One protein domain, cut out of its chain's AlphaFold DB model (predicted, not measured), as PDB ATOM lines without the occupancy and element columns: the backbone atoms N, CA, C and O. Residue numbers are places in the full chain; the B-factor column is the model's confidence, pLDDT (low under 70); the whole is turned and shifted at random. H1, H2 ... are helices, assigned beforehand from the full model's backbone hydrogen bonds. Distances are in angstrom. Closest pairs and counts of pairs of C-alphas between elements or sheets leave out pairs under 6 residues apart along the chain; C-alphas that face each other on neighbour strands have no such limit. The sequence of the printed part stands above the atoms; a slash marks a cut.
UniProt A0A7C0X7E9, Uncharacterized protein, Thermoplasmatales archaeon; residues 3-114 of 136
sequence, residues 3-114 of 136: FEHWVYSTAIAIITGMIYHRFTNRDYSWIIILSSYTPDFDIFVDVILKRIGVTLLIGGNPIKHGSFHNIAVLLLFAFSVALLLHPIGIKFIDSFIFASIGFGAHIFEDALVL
ATOM      1  N   PHE A   3     159.096 124.132  91.167       79.94
ATOM      2  CA  PHE A   3     158.163 124.666  92.153       79.94
ATOM      3  C   PHE A   3     157.240 123.575  92.708       79.94
ATOM      4  O   PHE A   3     156.986 123.571  93.911       79.94
ATOM      5  N   GLU A   4     156.798 122.624  91.872       80.81
ATOM      6  CA  GLU A   4     156.017 121.467  92.331       80.81
ATOM      7  C   GLU A   4     156.813 120.640  93.347       80.81
ATOM      8  O   GLU A   4     156.359 120.473  94.484       80.81
ATOM      9  N   HIS A   5     158.067 120.304  93.009       82.81
ATOM     10  CA  HIS A   5     158.978 119.607  93.919       82.81
ATOM     11  C   HIS A   5     159.168 120.345  95.239       82.81
ATOM     12  O   HIS A   5     159.265 119.717  96.295       82.81
ATOM     13  N   TRP A   6     159.200 121.678  95.218       83.12
ATOM     14  CA  TRP A   6     159.366 122.469  96.431       83.12
ATOM     15  C   TRP A   6     158.149 122.380  97.351       83.12
ATOM     16  O   TRP A   6     158.302 122.140  98.551       83.12
ATOM     17  N   VAL A   7     156.939 122.517  96.803       89.94
ATOM     18  CA  VAL A   7     155.693 122.407  97.575       89.94
ATOM     19  C   VAL A   7     155.529 120.989  98.124       89.94
ATOM     20  O   VAL A   7     155.292 120.822  99.324       89.94
ATOM     21  N   TYR A   8     155.722 119.973  97.278       90.88
ATOM     22  CA  TYR A   8     155.625 118.569  97.671       90.88
ATOM     23  C   TYR A   8     156.641 118.219  98.768       90.88
ATOM     24  O   TYR A   8     156.279 117.715  99.833       90.88
ATOM     25  N   SER A   9     157.910 118.583  98.570       91.19
ATOM     26  CA  SER A   9     158.982 118.302  99.533       91.19
ATOM     27  C   SER A   9     158.814 119.068 100.840       91.19
ATOM     28  O   SER A   9     159.139 118.537 101.899       91.19
ATOM     29  N   THR A  10     158.270 120.287 100.800       94.31
ATOM     30  CA  THR A  10     157.962 121.059 102.013       94.31
ATOM     31  C   THR A  10     156.882 120.364 102.840       94.31
ATOM     32  O   THR A  10     157.027 120.249 104.058       94.31
ATOM     33  N   ALA A  11     155.835 119.831 102.203       95.69
ATOM     34  CA  ALA A  11     154.810 119.058 102.902       95.69
ATOM     35  C   ALA A  11     155.398 117.795 103.564       95.69
ATOM     36  O   ALA A  11     155.140 117.534 104.742       95.69
ATOM     37  N   ILE A  12     156.253 117.056 102.846       96.69
ATOM     38  CA  ILE A  12     156.961 115.886 103.392       96.69
ATOM     39  C   ILE A  12     157.894 116.276 104.545       96.69
ATOM     40  O   ILE A  12     157.951 115.562 105.551       96.69
ATOM     41  N   ALA A  13     158.595 117.406 104.432       96.81
ATOM     42  CA  ALA A  13     159.486 117.921 105.464       96.81
ATOM     43  C   ALA A  13     158.724 118.243 106.755       96.81
ATOM     44  O   ALA A  13     159.134 117.795 107.820       96.81
ATOM     45  N   ILE A  14     157.582 118.935 106.662       97.31
ATOM     46  CA  ILE A  14     156.739 119.262 107.822       97.31
ATOM     47  C   ILE A  14     156.263 117.986 108.523       97.31
ATOM     48  O   ILE A  14     156.447 117.838 109.730       97.31
ATOM     49  N   ILE A  15     155.681 117.041 107.776       97.25
ATOM     50  CA  ILE A  15     155.128 115.807 108.355       97.25
ATOM     51  C   ILE A  15     156.239 114.978 109.008       97.25
ATOM     52  O   ILE A  15     156.100 114.529 110.148       97.25
ATOM     53  N   THR A  16     157.359 114.805 108.306       96.94
ATOM     54  CA  THR A  16     158.501 114.033 108.804       96.94
ATOM     55  C   THR A  16     159.109 114.689 110.038       96.94
ATOM     56  O   THR A  16     159.352 113.998 111.025       96.94
ATOM     57  N   GLY A  17     159.292 116.011 110.022       96.62
ATOM     58  CA  GLY A  17     159.767 116.795 111.159       96.62
ATOM     59  C   GLY A  17     158.888 116.629 112.387       96.62
ATOM     60  O   GLY A  17     159.386 116.266 113.449       96.62
ATOM     61  N   MET A  18     157.570 116.790 112.235       97.62
ATOM     62  CA  MET A  18     156.610 116.615 113.329       97.62
ATOM     63  C   MET A  18     156.677 115.210 113.941       97.62
ATOM     64  O   MET A  18     156.725 115.064 115.165       97.62
ATOM     65  N   ILE A  19     156.697 114.170 113.100       96.94
ATOM     66  CA  ILE A  19     156.779 112.774 113.550       96.94
ATOM     67  C   ILE A  19     158.114 112.531 114.259       96.94
ATOM     68  O   ILE A  19     158.142 112.021 115.378       96.94
ATOM     69  N   TYR A  20     159.224 112.922 113.640       96.75
ATOM     70  CA  TYR A  20     160.564 112.657 114.151       96.75
ATOM     71  C   TYR A  20     160.866 113.423 115.445       96.75
ATOM     72  O   TYR A  20     161.449 112.866 116.385       96.75
ATOM     73  N   HIS A  21     160.412 114.675 115.527       96.81
ATOM     74  CA  HIS A  21     160.525 115.512 116.713       96.81
ATOM     75  C   HIS A  21     159.765 114.902 117.892       96.81
ATOM     76  O   HIS A  21     160.317 114.812 118.987       96.81
ATOM     77  N   ARG A  22     158.558 114.367 117.665       97.38
ATOM     78  CA  ARG A  22     157.771 113.695 118.711       97.38
ATOM     79  C   ARG A  22     158.510 112.523 119.367       97.38
ATOM     80  O   ARG A  22     158.326 112.293 120.558       97.38
ATOM     81  N   PHE A  23     159.321 111.779 118.612       96.00
ATOM     82  CA  PHE A  23     160.021 110.595 119.126       96.00
ATOM     83  C   PHE A  23     161.435 110.869 119.635       96.00
ATOM     84  O   PHE A  23     161.924 110.136 120.489       96.00
ATOM     85  N   THR A  24     162.117 111.883 119.099       95.50
ATOM     86  CA  THR A  24     163.552 112.085 119.361       95.50
ATOM     87  C   THR A  24     163.901 113.462 119.913       95.50
ATOM     88  O   THR A  24     165.060 113.684 120.263       95.50
ATOM     89  N   ASN A  25     162.929 114.378 119.980       95.62
ATOM     90  CA  ASN A  25     163.094 115.782 120.354       95.62
ATOM     91  C   ASN A  25     164.107 116.552 119.477       95.62
ATOM     92  O   ASN A  25     164.737 117.506 119.924       95.62
ATOM     93  N   ARG A  26     164.298 116.120 118.222       94.25
ATOM     94  CA  ARG A  26     165.221 116.716 117.240       94.25
ATOM     95  C   ARG A  26     164.490 116.995 115.938       94.25
ATOM     96  O   ARG A  26     163.547 116.283 115.610       94.25
ATOM     97  N   ASP A  27     164.943 118.000 115.197       95.06
ATOM     98  CA  ASP A  27     164.376 118.358 113.899       95.06
ATOM     99  C   ASP A  27     165.485 118.796 112.933       95.06
ATOM    100  O   ASP A  27     166.213 119.755 113.190       95.06
ATOM    101  N   TYR A  28     165.611 118.068 111.823       96.44
ATOM    102  CA  TYR A  28     166.531 118.370 110.729       96.44
ATOM    103  C   TYR A  28     165.795 118.441 109.383       96.44
ATOM    104  O   TYR A  28     166.363 118.140 108.337       96.44
ATOM    105  N   SER A  29     164.518 118.841 109.396       96.69
ATOM    106  CA  SER A  29     163.636 118.850 108.216       96.69
ATOM    107  C   SER A  29     164.143 119.721 107.070       96.69
ATOM    108  O   SER A  29     163.826 119.466 105.913       96.69
ATOM    109  N   TRP A  30     165.005 120.699 107.353       96.19
ATOM    110  CA  TRP A  30     165.690 121.479 106.321       96.19
ATOM    111  C   TRP A  30     166.546 120.607 105.381       96.19
ATOM    112  O   TRP A  30     166.675 120.936 104.203       96.19
ATOM    113  N   ILE A  31     167.078 119.472 105.861       97.44
ATOM    114  CA  ILE A  31     167.833 118.518 105.035       97.44
ATOM    115  C   ILE A  31     166.931 117.937 103.942       97.44
ATOM    116  O   ILE A  31     167.399 117.762 102.820       97.44
ATOM    117  N   ILE A  32     165.648 117.680 104.229       97.44
ATOM    118  CA  ILE A  32     164.684 117.153 103.247       97.44
ATOM    119  C   ILE A  32     164.517 118.146 102.096       97.44
ATOM    120  O   ILE A  32     164.629 117.753 100.939       97.44
ATOM    121  N   ILE A  33     164.322 119.429 102.418       94.56
ATOM    122  CA  ILE A  33     164.122 120.494 101.423       94.56
ATOM    123  C   ILE A  33     165.352 120.645 100.525       94.56
ATOM    124  O   ILE A  33     165.216 120.771  99.316       94.56
ATOM    125  N   LEU A  34     166.563 120.627 101.088       94.06
ATOM    126  CA  LEU A  34     167.775 120.727 100.268       94.06
ATOM    127  C   LEU A  34     168.007 119.465  99.433       94.06
ATOM    128  O   LEU A  34     168.391 119.546  98.270       94.06
ATOM    129  N   SER A  35     167.760 118.298 100.026       95.94
ATOM    130  CA  SER A  35     168.013 117.008  99.384       95.94
ATOM    131  C   SER A  35     167.082 116.749  98.208       95.94
ATOM    132  O   SER A  35     167.497 116.081  97.262       95.94
ATOM    133  N   SER A  36     165.866 117.300  98.222       93.94
ATOM    134  CA  SER A  36     164.902 117.115  97.139       93.94
ATOM    135  C   SER A  36     165.270 117.823  95.835       93.94
ATOM    136  O   SER A  36     164.696 117.497  94.806       93.94
ATOM    137  N   TYR A  37     166.249 118.729  95.821       89.69
ATOM    138  CA  TYR A  37     166.778 119.300  94.573       89.69
ATOM    139  C   TYR A  37     167.856 118.439  93.912       89.69
ATOM    140  O   TYR A  37     168.182 118.636  92.744       89.69
ATOM    141  N   THR A  38     168.435 117.501  94.658       91.75
ATOM    142  CA  THR A  38     169.611 116.738  94.222       91.75
ATOM    143  C   THR A  38     169.382 115.915  92.953       91.75
ATOM    144  O   THR A  38     170.293 115.898  92.123       91.75
ATOM    145  N   PRO A  39     168.233 115.236  92.749       91.00
ATOM    146  CA  PRO A  39     168.035 114.446  91.532       91.00
ATOM    147  C   PRO A  39     168.198 115.277  90.249       91.00
ATOM    148  O   PRO A  39     168.828 114.822  89.302       91.00
ATOM    149  N   ASP A  40     167.769 116.540  90.260       90.50
ATOM    150  CA  ASP A  40     167.871 117.449  89.109       90.50
ATOM    151  C   ASP A  40     169.286 117.988  88.853       90.50
ATOM    152  O   ASP A  40     169.528 118.691  87.866       90.50
ATOM    153  N   PHE A  41     170.260 117.684  89.715       89.06
ATOM    154  CA  PHE A  41     171.633 118.146  89.512       89.06
ATOM    155  C   PHE A  41     172.287 117.517  88.281       89.06
ATOM    156  O   PHE A  41     173.251 118.083  87.763       89.06
ATOM    157  N   ASP A  42     171.756 116.408  87.763       84.56
ATOM    158  CA  ASP A  42     172.226 115.810  86.513       84.56
ATOM    159  C   ASP A  42     172.131 116.765  85.309       84.56
ATOM    160  O   ASP A  42     172.992 116.713  84.425       84.56
ATOM    161  N   ILE A  43     171.180 117.707  85.322       84.69
ATOM    162  CA  ILE A  43     171.059 118.791  84.337       84.69
ATOM    163  C   ILE A  43     172.310 119.677  84.357       84.69
ATOM    164  O   ILE A  43     172.868 120.012  83.311       84.69
ATOM    165  N   PHE A  44     172.766 120.068  85.548       84.19
ATOM    166  CA  PHE A  44     173.898 120.982  85.704       84.19
ATOM    167  C   PHE A  44     175.238 120.270  85.541       84.19
ATOM    168  O   PHE A  44     176.148 120.814  84.916       84.19
ATOM    169  N   VAL A  45     175.361 119.053  86.077       83.88
ATOM    170  CA  VAL A  45     176.595 118.262  86.026       83.88
ATOM    171  C   VAL A  45     177.004 117.996  84.580       83.88
ATOM    172  O   VAL A  45     178.161 118.225  84.232       83.88
ATOM    173  N   ASP A  46     176.068 117.595  83.717       80.25
ATOM    174  CA  ASP A  46     176.368 117.363  82.300       80.25
ATOM    175  C   ASP A  46     176.839 118.649  81.593       80.25
ATOM    176  O   ASP A  46     177.858 118.647  80.898       80.25
ATOM    177  N   VAL A  47     176.161 119.779  81.835       83.38
ATOM    178  CA  VAL A  47     176.523 121.084  81.250       83.38
ATOM    179  C   VAL A  47     177.909 121.546  81.704       83.38
ATOM    180  O   VAL A  47     178.691 122.043  80.889       83.38
ATOM    181  N   ILE A  48     178.226 121.399  82.991       86.75
ATOM    182  CA  ILE A  48     179.503 121.837  83.563       86.75
ATOM    183  C   ILE A  48     180.648 120.961  83.051       86.75
ATOM    184  O   ILE A  48     181.657 121.493  82.583       86.75
ATOM    185  N   LEU A  49     180.497 119.635  83.090       86.38
ATOM    186  CA  LEU A  49     181.553 118.710  82.670       86.38
ATOM    187  C   LEU A  49     181.870 118.856  81.178       86.38
ATOM    188  O   LEU A  49     183.041 118.942  80.803       86.38
ATOM    189  N   LYS A  50     180.845 119.007  80.330       86.19
ATOM    190  CA  LYS A  50     181.046 119.230  78.892       86.19
ATOM    191  C   LYS A  50     181.835 120.503  78.593       86.19
ATOM    192  O   LYS A  50     182.650 120.501  77.674       86.19
ATOM    193  N   ARG A  51     181.654 121.575  79.377       88.50
ATOM    194  CA  ARG A  51     182.403 122.837  79.199       88.50
ATOM    195  C   ARG A  51     183.902 122.696  79.450       88.50
ATOM    196  O   ARG A  51     184.670 123.450  78.866       88.50
ATOM    197  N   ILE A  52     184.313 121.745  80.284       91.75
ATOM    198  CA  ILE A  52     185.728 121.459  80.567       91.75
ATOM    199  C   ILE A  52     186.265 120.268  79.756       91.75
ATOM    200  O   ILE A  52     187.347 119.766  80.043       91.75
ATOM    201  N   GLY A  53     185.518 119.805  78.746       88.25
ATOM    202  CA  GLY A  53     185.919 118.697  77.875       88.25
ATOM    203  C   GLY A  53     185.779 117.305  78.500       88.25
ATOM    204  O   GLY A  53     186.315 116.342  77.958       88.25
ATOM    205  N   VAL A  54     185.061 117.174  79.620       90.00
ATOM    206  CA  VAL A  54     184.834 115.897  80.313       90.00
ATOM    207  C   VAL A  54     183.420 115.397  80.018       90.00
ATOM    208  O   VAL A  54     182.450 116.138  80.124       90.00
ATOM    209  N   THR A  55     183.276 114.118  79.666       86.31
ATOM    210  CA  THR A  55     181.963 113.463  79.544       86.31
ATOM    211  C   THR A  55     181.904 112.295  80.512       86.31
ATOM    212  O   THR A  55     182.677 111.346  80.389       86.31
ATOM    213  N   LEU A  56     180.988 112.363  81.476       83.50
ATOM    214  CA  LEU A  56     180.749 111.271  82.412       83.50
ATOM    215  C   LEU A  56     179.744 110.286  81.806       83.50
ATOM    216  O   LEU A  56     178.715 110.696  81.263       83.50
ATOM    217  N   LEU A  57     180.059 108.993  81.890       84.25
ATOM    218  CA  LEU A  57     179.243 107.915  81.338       84.25
ATOM    219  C   LEU A  57     178.665 107.049  82.460       84.25
ATOM    220  O   LEU A  57     179.400 106.581  83.326       84.25
ATOM    221  N   ILE A  58     177.364 106.776  82.399       77.62
ATOM    222  CA  ILE A  58     176.668 105.807  83.251       77.62
ATOM    223  C   ILE A  58     176.166 104.684  82.343       77.62
ATOM    224  O   ILE A  58     175.405 104.920  81.404       77.62
ATOM    225  N   GLY A  59     176.649 103.458  82.566       74.69
ATOM    226  CA  GLY A  59     176.310 102.313  81.709       74.69
ATOM    227  C   GLY A  59     176.655 102.541  80.230       74.69
ATOM    228  O   GLY A  59     175.878 102.169  79.354       74.69
ATOM    229  N   GLY A  60     177.768 103.230  79.952       81.12
ATOM    230  CA  GLY A  60     178.222 103.560  78.595       81.12
ATOM    231  C   GLY A  60     177.508 104.740  77.926       81.12
ATOM    232  O   GLY A  60     177.872 105.105  76.813       81.12
ATOM    233  N   ASN A  61     176.531 105.369  78.587       81.88
ATOM    234  CA  ASN A  61     175.779 106.499  78.044       81.88
ATOM    235  C   ASN A  61     176.134 107.804  78.771       81.88
ATOM    236  O   ASN A  61     176.296 107.773  79.990       81.88
ATOM    237  N   PRO A  62     176.213 108.953  78.072       84.94
ATOM    238  CA  PRO A  62     176.369 110.252  78.720       84.94
ATOM    239  C   PRO A  62     175.270 110.510  79.746       84.94
ATOM    240  O   PRO A  62     174.122 110.111  79.526       84.94
ATOM    241  N   ILE A  63     175.618 111.221  80.821       85.81
ATOM    242  CA  ILE A  63     174.627 111.731  81.770       85.81
ATOM    243  C   ILE A  63     173.604 112.587  81.021       85.81
ATOM    244  O   ILE A  63     173.929 113.411  80.168       85.81
ATOM    245  N   LYS A  64     172.339 112.342  81.336       85.38
ATOM    246  CA  LYS A  64     171.181 113.110  80.881       85.38
ATOM    247  C   LYS A  64     170.273 113.352  82.074       85.38
ATOM    248  O   LYS A  64     170.365 112.624  83.058       85.38
ATOM    249  N   HIS A  65     169.356 114.301  81.952       86.19
ATOM    250  CA  HIS A  65     168.299 114.447  82.943       86.19
ATOM    251  C   HIS A  65     167.557 113.116  83.173       86.19
ATOM    252  O   HIS A  65     167.247 112.407  82.207       86.19
ATOM    253  N   GLY A  66     167.337 112.756  84.436       85.69
ATOM    254  CA  GLY A  66     166.815 111.455  84.848       85.69
ATOM    255  C   GLY A  66     167.885 110.415  85.191       85.69
ATOM    256  O   GLY A  66     167.551 109.282  85.544       85.69
ATOM    257  N   SER A  67     169.173 110.748  85.053       88.25
ATOM    258  CA  SER A  67     170.270 109.816  85.351       88.25
ATOM    259  C   SER A  67     170.502 109.665  86.846       88.25
ATOM    260  O   SER A  67     171.023 108.636  87.272       88.25
ATOM    261  N   PHE A  68     170.131 110.669  87.644       92.38
ATOM    262  CA  PHE A  68     170.258 110.612  89.100       92.38
ATOM    263  C   PHE A  68     169.004 110.076  89.794       92.38
ATOM    264  O   PHE A  68     169.075 109.695  90.957       92.38
ATOM    265  N   HIS A  69     167.886 109.937  89.084       93.50
ATOM    266  CA  HIS A  69     166.600 109.474  89.614       93.50
ATOM    267  C   HIS A  69     166.562 107.960  89.862       93.50
ATOM    268  O   HIS A  69     165.778 107.229  89.254       93.50
ATOM    269  N   ASN A  70     167.439 107.464  90.737       92.75
ATOM    270  CA  ASN A  70     167.542 106.053  91.090       92.75
ATOM    271  C   ASN A  70     168.047 105.808  92.523       92.75
ATOM    272  O   ASN A  70     168.659 106.672  93.153       92.75
ATOM    273  N   ILE A  71     167.808 104.590  93.018       93.56
ATOM    274  CA  ILE A  71     168.163 104.163  94.380       93.56
ATOM    275  C   ILE A  71     169.676 104.201  94.630       93.56
ATOM    276  O   ILE A  71     170.088 104.558  95.732       93.56
ATOM    277  N   ALA A  72     170.518 103.860  93.650       93.69
ATOM    278  CA  ALA A  72     171.968 103.905  93.859       93.69
ATOM    279  C   ALA A  72     172.447 105.322  94.201       93.69
ATOM    280  O   ALA A  72     173.201 105.510  95.157       93.69
ATOM    281  N   VAL A  73     171.996 106.313  93.429       94.38
ATOM    282  CA  VAL A  73     172.375 107.715  93.627       94.38
ATOM    283  C   VAL A  73     171.768 108.254  94.917       94.38
ATOM    284  O   VAL A  73     172.479 108.927  95.658       94.38
ATOM    285  N   LEU A  74     170.526 107.882  95.250       96.62
ATOM    286  CA  LEU A  74     169.913 108.199  96.544       96.62
ATOM    287  C   LEU A  74     170.800 107.741  97.706       96.62
ATOM    288  O   LEU A  74     171.128 108.540  98.582       96.62
ATOM    289  N   LEU A  75     171.206 106.467  97.715       97.38
ATOM    290  CA  LEU A  75     171.998 105.897  98.808       97.38
ATOM    291  C   LEU A  75     173.388 106.532  98.893       97.38
ATOM    292  O   LEU A  75     173.840 106.866  99.988       97.38
ATOM    293  N   LEU A  76     174.049 106.735  97.749       96.62
ATOM    294  CA  LEU A  76     175.358 107.385  97.693       96.62
ATOM    295  C   LEU A  76     175.284 108.830  98.204       96.62
ATOM    296  O   LEU A  76     176.133 109.260  98.987       96.62
ATOM    297  N   PHE A  77     174.255 109.567  97.790       97.12
ATOM    298  CA  PHE A  77     174.019 110.933  98.232       97.12
ATOM    299  C   PHE A  77     173.724 110.993  99.732       97.12
ATOM    300  O   PHE A  77     174.403 111.721 100.452       97.12
ATOM    301  N   ALA A  78     172.775 110.195 100.226       98.19
ATOM    302  CA  ALA A  78     172.400 110.184 101.636       98.19
ATOM    303  C   ALA A  78     173.582 109.810 102.541       98.19
ATOM    304  O   ALA A  78     173.790 110.437 103.581       98.19
ATOM    305  N   PHE A  79     174.402 108.842 102.121       98.44
ATOM    306  CA  PHE A  79     175.641 108.490 102.809       98.44
ATOM    307  C   PHE A  79     176.638 109.658 102.827       98.44
ATOM    308  O   PHE A  79     177.209 109.967 103.871       98.44
ATOM    309  N   SER A  80     176.806 110.346 101.695       97.81
ATOM    310  CA  SER A  80     177.698 111.507 101.583       97.81
ATOM    311  C   SER A  80     177.241 112.666 102.473       97.81
ATOM    312  O   SER A  80     178.047 113.218 103.218       97.81
ATOM    313  N   VAL A  81     175.946 112.998 102.467       98.00
ATOM    314  CA  VAL A  81     175.363 114.014 103.360       98.00
ATOM    315  C   VAL A  81     175.580 113.634 104.820       98.00
ATOM    316  O   VAL A  81     175.993 114.473 105.618       98.00
ATOM    317  N   ALA A  82     175.362 112.367 105.169       97.94
ATOM    318  CA  ALA A  82     175.554 111.897 106.531       97.94
ATOM    319  C   ALA A  82     177.012 112.009 106.994       97.94
ATOM    320  O   ALA A  82     177.263 112.457 108.112       97.94
ATOM    321  N   LEU A  83     177.980 111.686 106.130       98.12
ATOM    322  CA  LEU A  83     179.401 111.896 106.414       98.12
ATOM    323  C   LEU A  83     179.761 113.379 106.565       98.12
ATOM    324  O   LEU A  83     180.542 113.718 107.450       98.12
ATOM    325  N   LEU A  84     179.202 114.260 105.731       97.75
ATOM    326  CA  LEU A  84     179.503 115.696 105.749       97.75
ATOM    327  C   LEU A  84     178.901 116.420 106.957       97.75
ATOM    328  O   LEU A  84     179.515 117.342 107.490       97.75
ATOM    329  N   LEU A  85     177.708 116.015 107.392       97.62
ATOM    330  CA  LEU A  85     177.011 116.645 108.514       97.62
ATOM    331  C   LEU A  85     177.404 116.052 109.873       97.62
ATOM    332  O   LEU A  85     177.169 116.676 110.909       97.62
ATOM    333  N   HIS A  86     178.029 114.873 109.896       96.81
ATOM    334  CA  HIS A  86     178.450 114.249 111.146       96.81
ATOM    335  C   HIS A  86     179.443 115.100 111.971       96.81
ATOM    336  O   HIS A  86     179.204 115.275 113.170       96.81
ATOM    337  N   PRO A  87     180.490 115.711 111.376       97.25
ATOM    338  CA  PRO A  87     181.439 116.561 112.100       97.25
ATOM    339  C   PRO A  87     180.828 117.810 112.745       97.25
ATOM    340  O   PRO A  87     181.388 118.322 113.710       97.25
ATOM    341  N   ILE A  88     179.685 118.300 112.248       96.25
ATOM    342  CA  ILE A  88     179.001 119.480 112.806       96.25
ATOM    343  C   ILE A  88     177.966 119.119 113.886       96.25
ATOM    344  O   ILE A  88     177.173 119.963 114.297       96.25
ATOM    345  N   GLY A  89     177.964 117.867 114.358       95.50
ATOM    346  CA  GLY A  89     177.163 117.420 115.500       95.50
ATOM    347  C   GLY A  89     175.793 116.828 115.156       95.50
ATOM    348  O   GLY A  89     175.046 116.466 116.067       95.50
ATOM    349  N   ILE A  90     175.451 116.679 113.873       97.00
ATOM    350  CA  ILE A  90     174.238 115.958 113.456       97.00
ATOM    351  C   ILE A  90     174.547 114.457 113.470       97.00
ATOM    352  O   ILE A  90     175.590 114.021 112.980       97.00
ATOM    353  N   LYS A  91     173.668 113.618 114.041       97.00
ATOM    354  CA  LYS A  91     173.946 112.174 114.032       97.00
ATOM    355  C   LYS A  91     173.889 111.652 112.601       97.00
ATOM    356  O   LYS A  91     173.012 112.024 111.819       97.00
ATOM    357  N   PHE A  92     174.799 110.733 112.296       97.75
ATOM    358  CA  PHE A  92     174.893 110.098 110.985       97.75
ATOM    359  C   PHE A  92     173.548 109.503 110.541       97.75
ATOM    360  O   PHE A  92     173.079 109.768 109.443       97.75
ATOM    361  N   ILE A  93     172.882 108.755 111.425       97.50
ATOM    362  CA  ILE A  93     171.594 108.124 111.108       97.50
ATOM    363  C   ILE A  93     170.498 109.159 110.843       97.50
ATOM    364  O   ILE A  93     169.694 108.962 109.938       97.50
ATOM    365  N   ASP A  94     170.468 110.272 111.578       97.38
ATOM    366  CA  ASP A  94     169.445 111.296 111.357       97.38
ATOM    367  C   ASP A  94     169.641 111.944 109.982       97.38
ATOM    368  O   ASP A  94     168.736 111.950 109.158       97.38
ATOM    369  N   SER A  95     170.851 112.428 109.702       97.81
ATOM    370  CA  SER A  95     171.178 113.051 108.415       97.81
ATOM    371  C   SER A  95     170.960 112.096 107.238       97.81
ATOM    372  O   SER A  95     170.359 112.498 106.245       97.81
ATOM    373  N   PHE A  96     171.342 110.823 107.377       98.38
ATOM    374  CA  PHE A  96     171.080 109.788 106.378       98.38
ATOM    375  C   PHE A  96     169.581 109.614 106.100       98.38
ATOM    376  O   PHE A  96     169.168 109.597 104.939       98.38
ATOM    377  N   ILE A  97     168.755 109.508 107.148       97.88
ATOM    378  CA  ILE A  97     167.300 109.339 107.016       97.88
ATOM    379  C   ILE A  97     166.676 110.565 106.347       97.88
ATOM    380  O   ILE A  97     165.956 110.419 105.362       97.88
ATOM    381  N   PHE A  98     166.964 111.769 106.842       98.12
ATOM    382  CA  PHE A  98     166.371 112.993 106.300       98.12
ATOM    383  C   PHE A  98     166.811 113.249 104.848       98.12
ATOM    384  O   PHE A  98     165.984 113.639 104.024       98.12
ATOM    385  N   ALA A  99     168.070 112.966 104.500       98.25
ATOM    386  CA  ALA A  99     168.549 113.067 103.121       98.25
ATOM    387  C   ALA A  99     167.869 112.045 102.199       98.25
ATOM    388  O   ALA A  99     167.426 112.397 101.104       98.25
ATOM    389  N   SER A 100     167.718 110.800 102.669       98.19
ATOM    390  CA  SER A 100     167.012 109.742 101.938       98.19
ATOM    391  C   SER A 100     165.547 110.101 101.687       98.19
ATOM    392  O   SER A 100     165.046 109.869 100.592       98.19
ATOM    393  N   ILE A 101     164.867 110.697 102.673       97.88
ATOM    394  CA  ILE A 101     163.469 111.134 102.544       97.88
ATOM    395  C   ILE A 101     163.342 112.270 101.529       97.88
ATOM    396  O   ILE A 101     162.464 112.205 100.678       97.88
ATOM    397  N   GLY A 102     164.210 113.286 101.576       97.00
ATOM    398  CA  GLY A 102     164.151 114.400 100.623       97.00
ATOM    399  C   GLY A 102     164.412 113.974  99.183       97.00
ATOM    400  O   GLY A 102     163.626 114.292  98.295       97.00
ATOM    401  N   PHE A 103     165.466 113.189  98.957       97.00
ATOM    402  CA  PHE A 103     165.748 112.627  97.635       97.00
ATOM    403  C   PHE A 103     164.610 111.700  97.175       97.00
ATOM    404  O   PHE A 103     164.149 111.777  96.038       97.00
ATOM    405  N   GLY A 104     164.135 110.843  98.085       95.38
ATOM    406  CA  GLY A 104     163.036 109.906  97.868       95.38
ATOM    407  C   GLY A 104     161.726 110.591  97.480       95.38
ATOM    408  O   GLY A 104     161.036 110.119  96.584       95.38
ATOM    409  N   ALA A 105     161.402 111.716  98.120       95.19
ATOM    410  CA  ALA A 105     160.198 112.491  97.840       95.19
ATOM    411  C   ALA A 105     160.168 112.979  96.387       95.19
ATOM    412  O   ALA A 105     159.160 112.795  95.713       95.19
ATOM    413  N   HIS A 106     161.285 113.515  95.892       93.56
ATOM    414  CA  HIS A 106     161.401 113.974  94.508       93.56
ATOM    415  C   HIS A 106     161.191 112.827  93.511       93.56
ATOM    416  O   HIS A 106     160.322 112.897  92.646       93.56
ATOM    417  N   ILE A 107     161.941 111.727  93.653       92.81
ATOM    418  CA  ILE A 107     161.823 110.604  92.709       92.81
ATOM    419  C   ILE A 107     160.442 109.937  92.770       92.81
ATOM    420  O   ILE A 107     159.959 109.406  91.772       92.81
ATOM    421  N   PHE A 108     159.793 109.954  93.935       91.56
ATOM    422  CA  PHE A 108     158.452 109.410  94.099       91.56
ATOM    423  C   PHE A 108     157.396 110.293  93.430       91.56
ATOM    424  O   PHE A 108     156.513 109.770  92.754       91.56
ATOM    425  N   GLU A 109     157.502 111.613  93.566       90.50
ATOM    426  CA  GLU A 109     156.654 112.560  92.842       90.50
ATOM    427  C   GLU A 109     156.785 112.379  91.326       90.50
ATOM    428  O   GLU A 109     155.776 112.223  90.637       90.50
ATOM    429  N   ASP A 110     158.011 112.280  90.811       88.38
ATOM    430  CA  ASP A 110     158.247 112.008  89.391       88.38
ATOM    431  C   ASP A 110     157.613 110.693  88.940       88.38
ATOM    432  O   ASP A 110     157.023 110.617  87.860       88.38
ATOM    433  N   ALA A 111     157.690 109.651  89.771       87.69
ATOM    434  CA  ALA A 111     157.046 108.374  89.485       87.69
ATOM    435  C   ALA A 111     155.516 108.491  89.427       87.69
ATOM    436  O   ALA A 111     154.880 107.752  88.676       87.69
ATOM    437  N   LEU A 112     154.914 109.391  90.206       86.75
ATOM    438  CA  LEU A 112     153.474 109.634  90.188       86.75
ATOM    439  C   LEU A 112     153.047 110.416  88.942       86.75
ATOM    440  O   LEU A 112     152.015 110.094  88.350       86.75
ATOM    441  N   VAL A 113     153.823 111.421  88.541       85.00
ATOM    442  CA  VAL A 113     153.433 112.370  87.488       85.00
ATOM    443  C   VAL A 113     153.816 111.885  86.087       85.00
ATOM    444  O   VAL A 113     153.028 112.053  85.160       85.00
ATOM    445  N   LEU A 114     154.976 111.244  85.910       79.19
ATOM    446  CA  LEU A 114     155.533 110.912  84.591       79.19
ATOM    447  C   LEU A 114     155.227 109.466  84.154       79.19
ATOM    448  O   LEU A 114     155.245 108.541  84.968       79.19
TER     449      LEU A 114
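AT A GLANCE: This is residues 3 to 114 of the 136 residues of an uncharacterized protein of Thermoplasmatales archaeon (UniProt A0A7C0X7E9). One long helix, H5, runs through the middle, and the other four helices meet it: H4 folds back beside it as a hairpin, H1 crosses it on roughly the other side, and short H2 packs between H1 and H5. H3 starts at H5 and leads away with the long link after it, making one end of the longest axis. The printed part has 112 residues, with five named helices, H1 to H5 in chain order, and no named strand: all helix. It is compact, with a radius of gyration of the C-alphas of 15.2 A, and spans 48 by 35 by 21 A.

HOW THE PARTS SIT: H1, residues 3 to 24, touches H2, residues 30 to 35, with residues 6 to 13 alone; the closest C-alphas, of Ala 13 and Ile 32, are 5.7 A apart. H5, residues 92 to 113, is the hub. It touches H1 at a tilt of 37 degrees, only just steep, opposite ways, closest at the C-alphas of His 5 and His 106, 6.2 A. H2 touches H5 at the C-alphas of Ile 32 and Gly 102, 3.8 A apart. H3, residues 38 to 51, touches H5 with residues 38 to 39 alone, about perpendicular at 86 degrees; the C-alphas of Thr 38 and Phe 103 are closest, 6.6 A. H4, residues 71 to 88, and H5 form a helical hairpin at 34 degrees, only just shallow, closest at the C-alphas of Ala 82 and Phe 92, 4.8 A. H1 and H4 are apart. Every O i to N i+4 pair is within hydrogen-bond range in H1, H2 and H5, against 6 of 10 in H3 and 12 of 14 in H4.

IN THESE COORDINATES: H1 begins at C-alpha 3, (158.163, 124.666, 92.153), and is 30.5 A long; H3 is 20.7 A, H4 26.3 A. H5, 31.9 A, ends at C-alpha 113, (153.433, 112.370, 87.488).

THE WHOLE: The C-alphas of Arg 22 and Gly 53 are farthest apart, 49.8 A. The link from H3 to H4, residues 52 to 70, is long. The printed part has no cut, and no printed residue is under 70 in pLDDT.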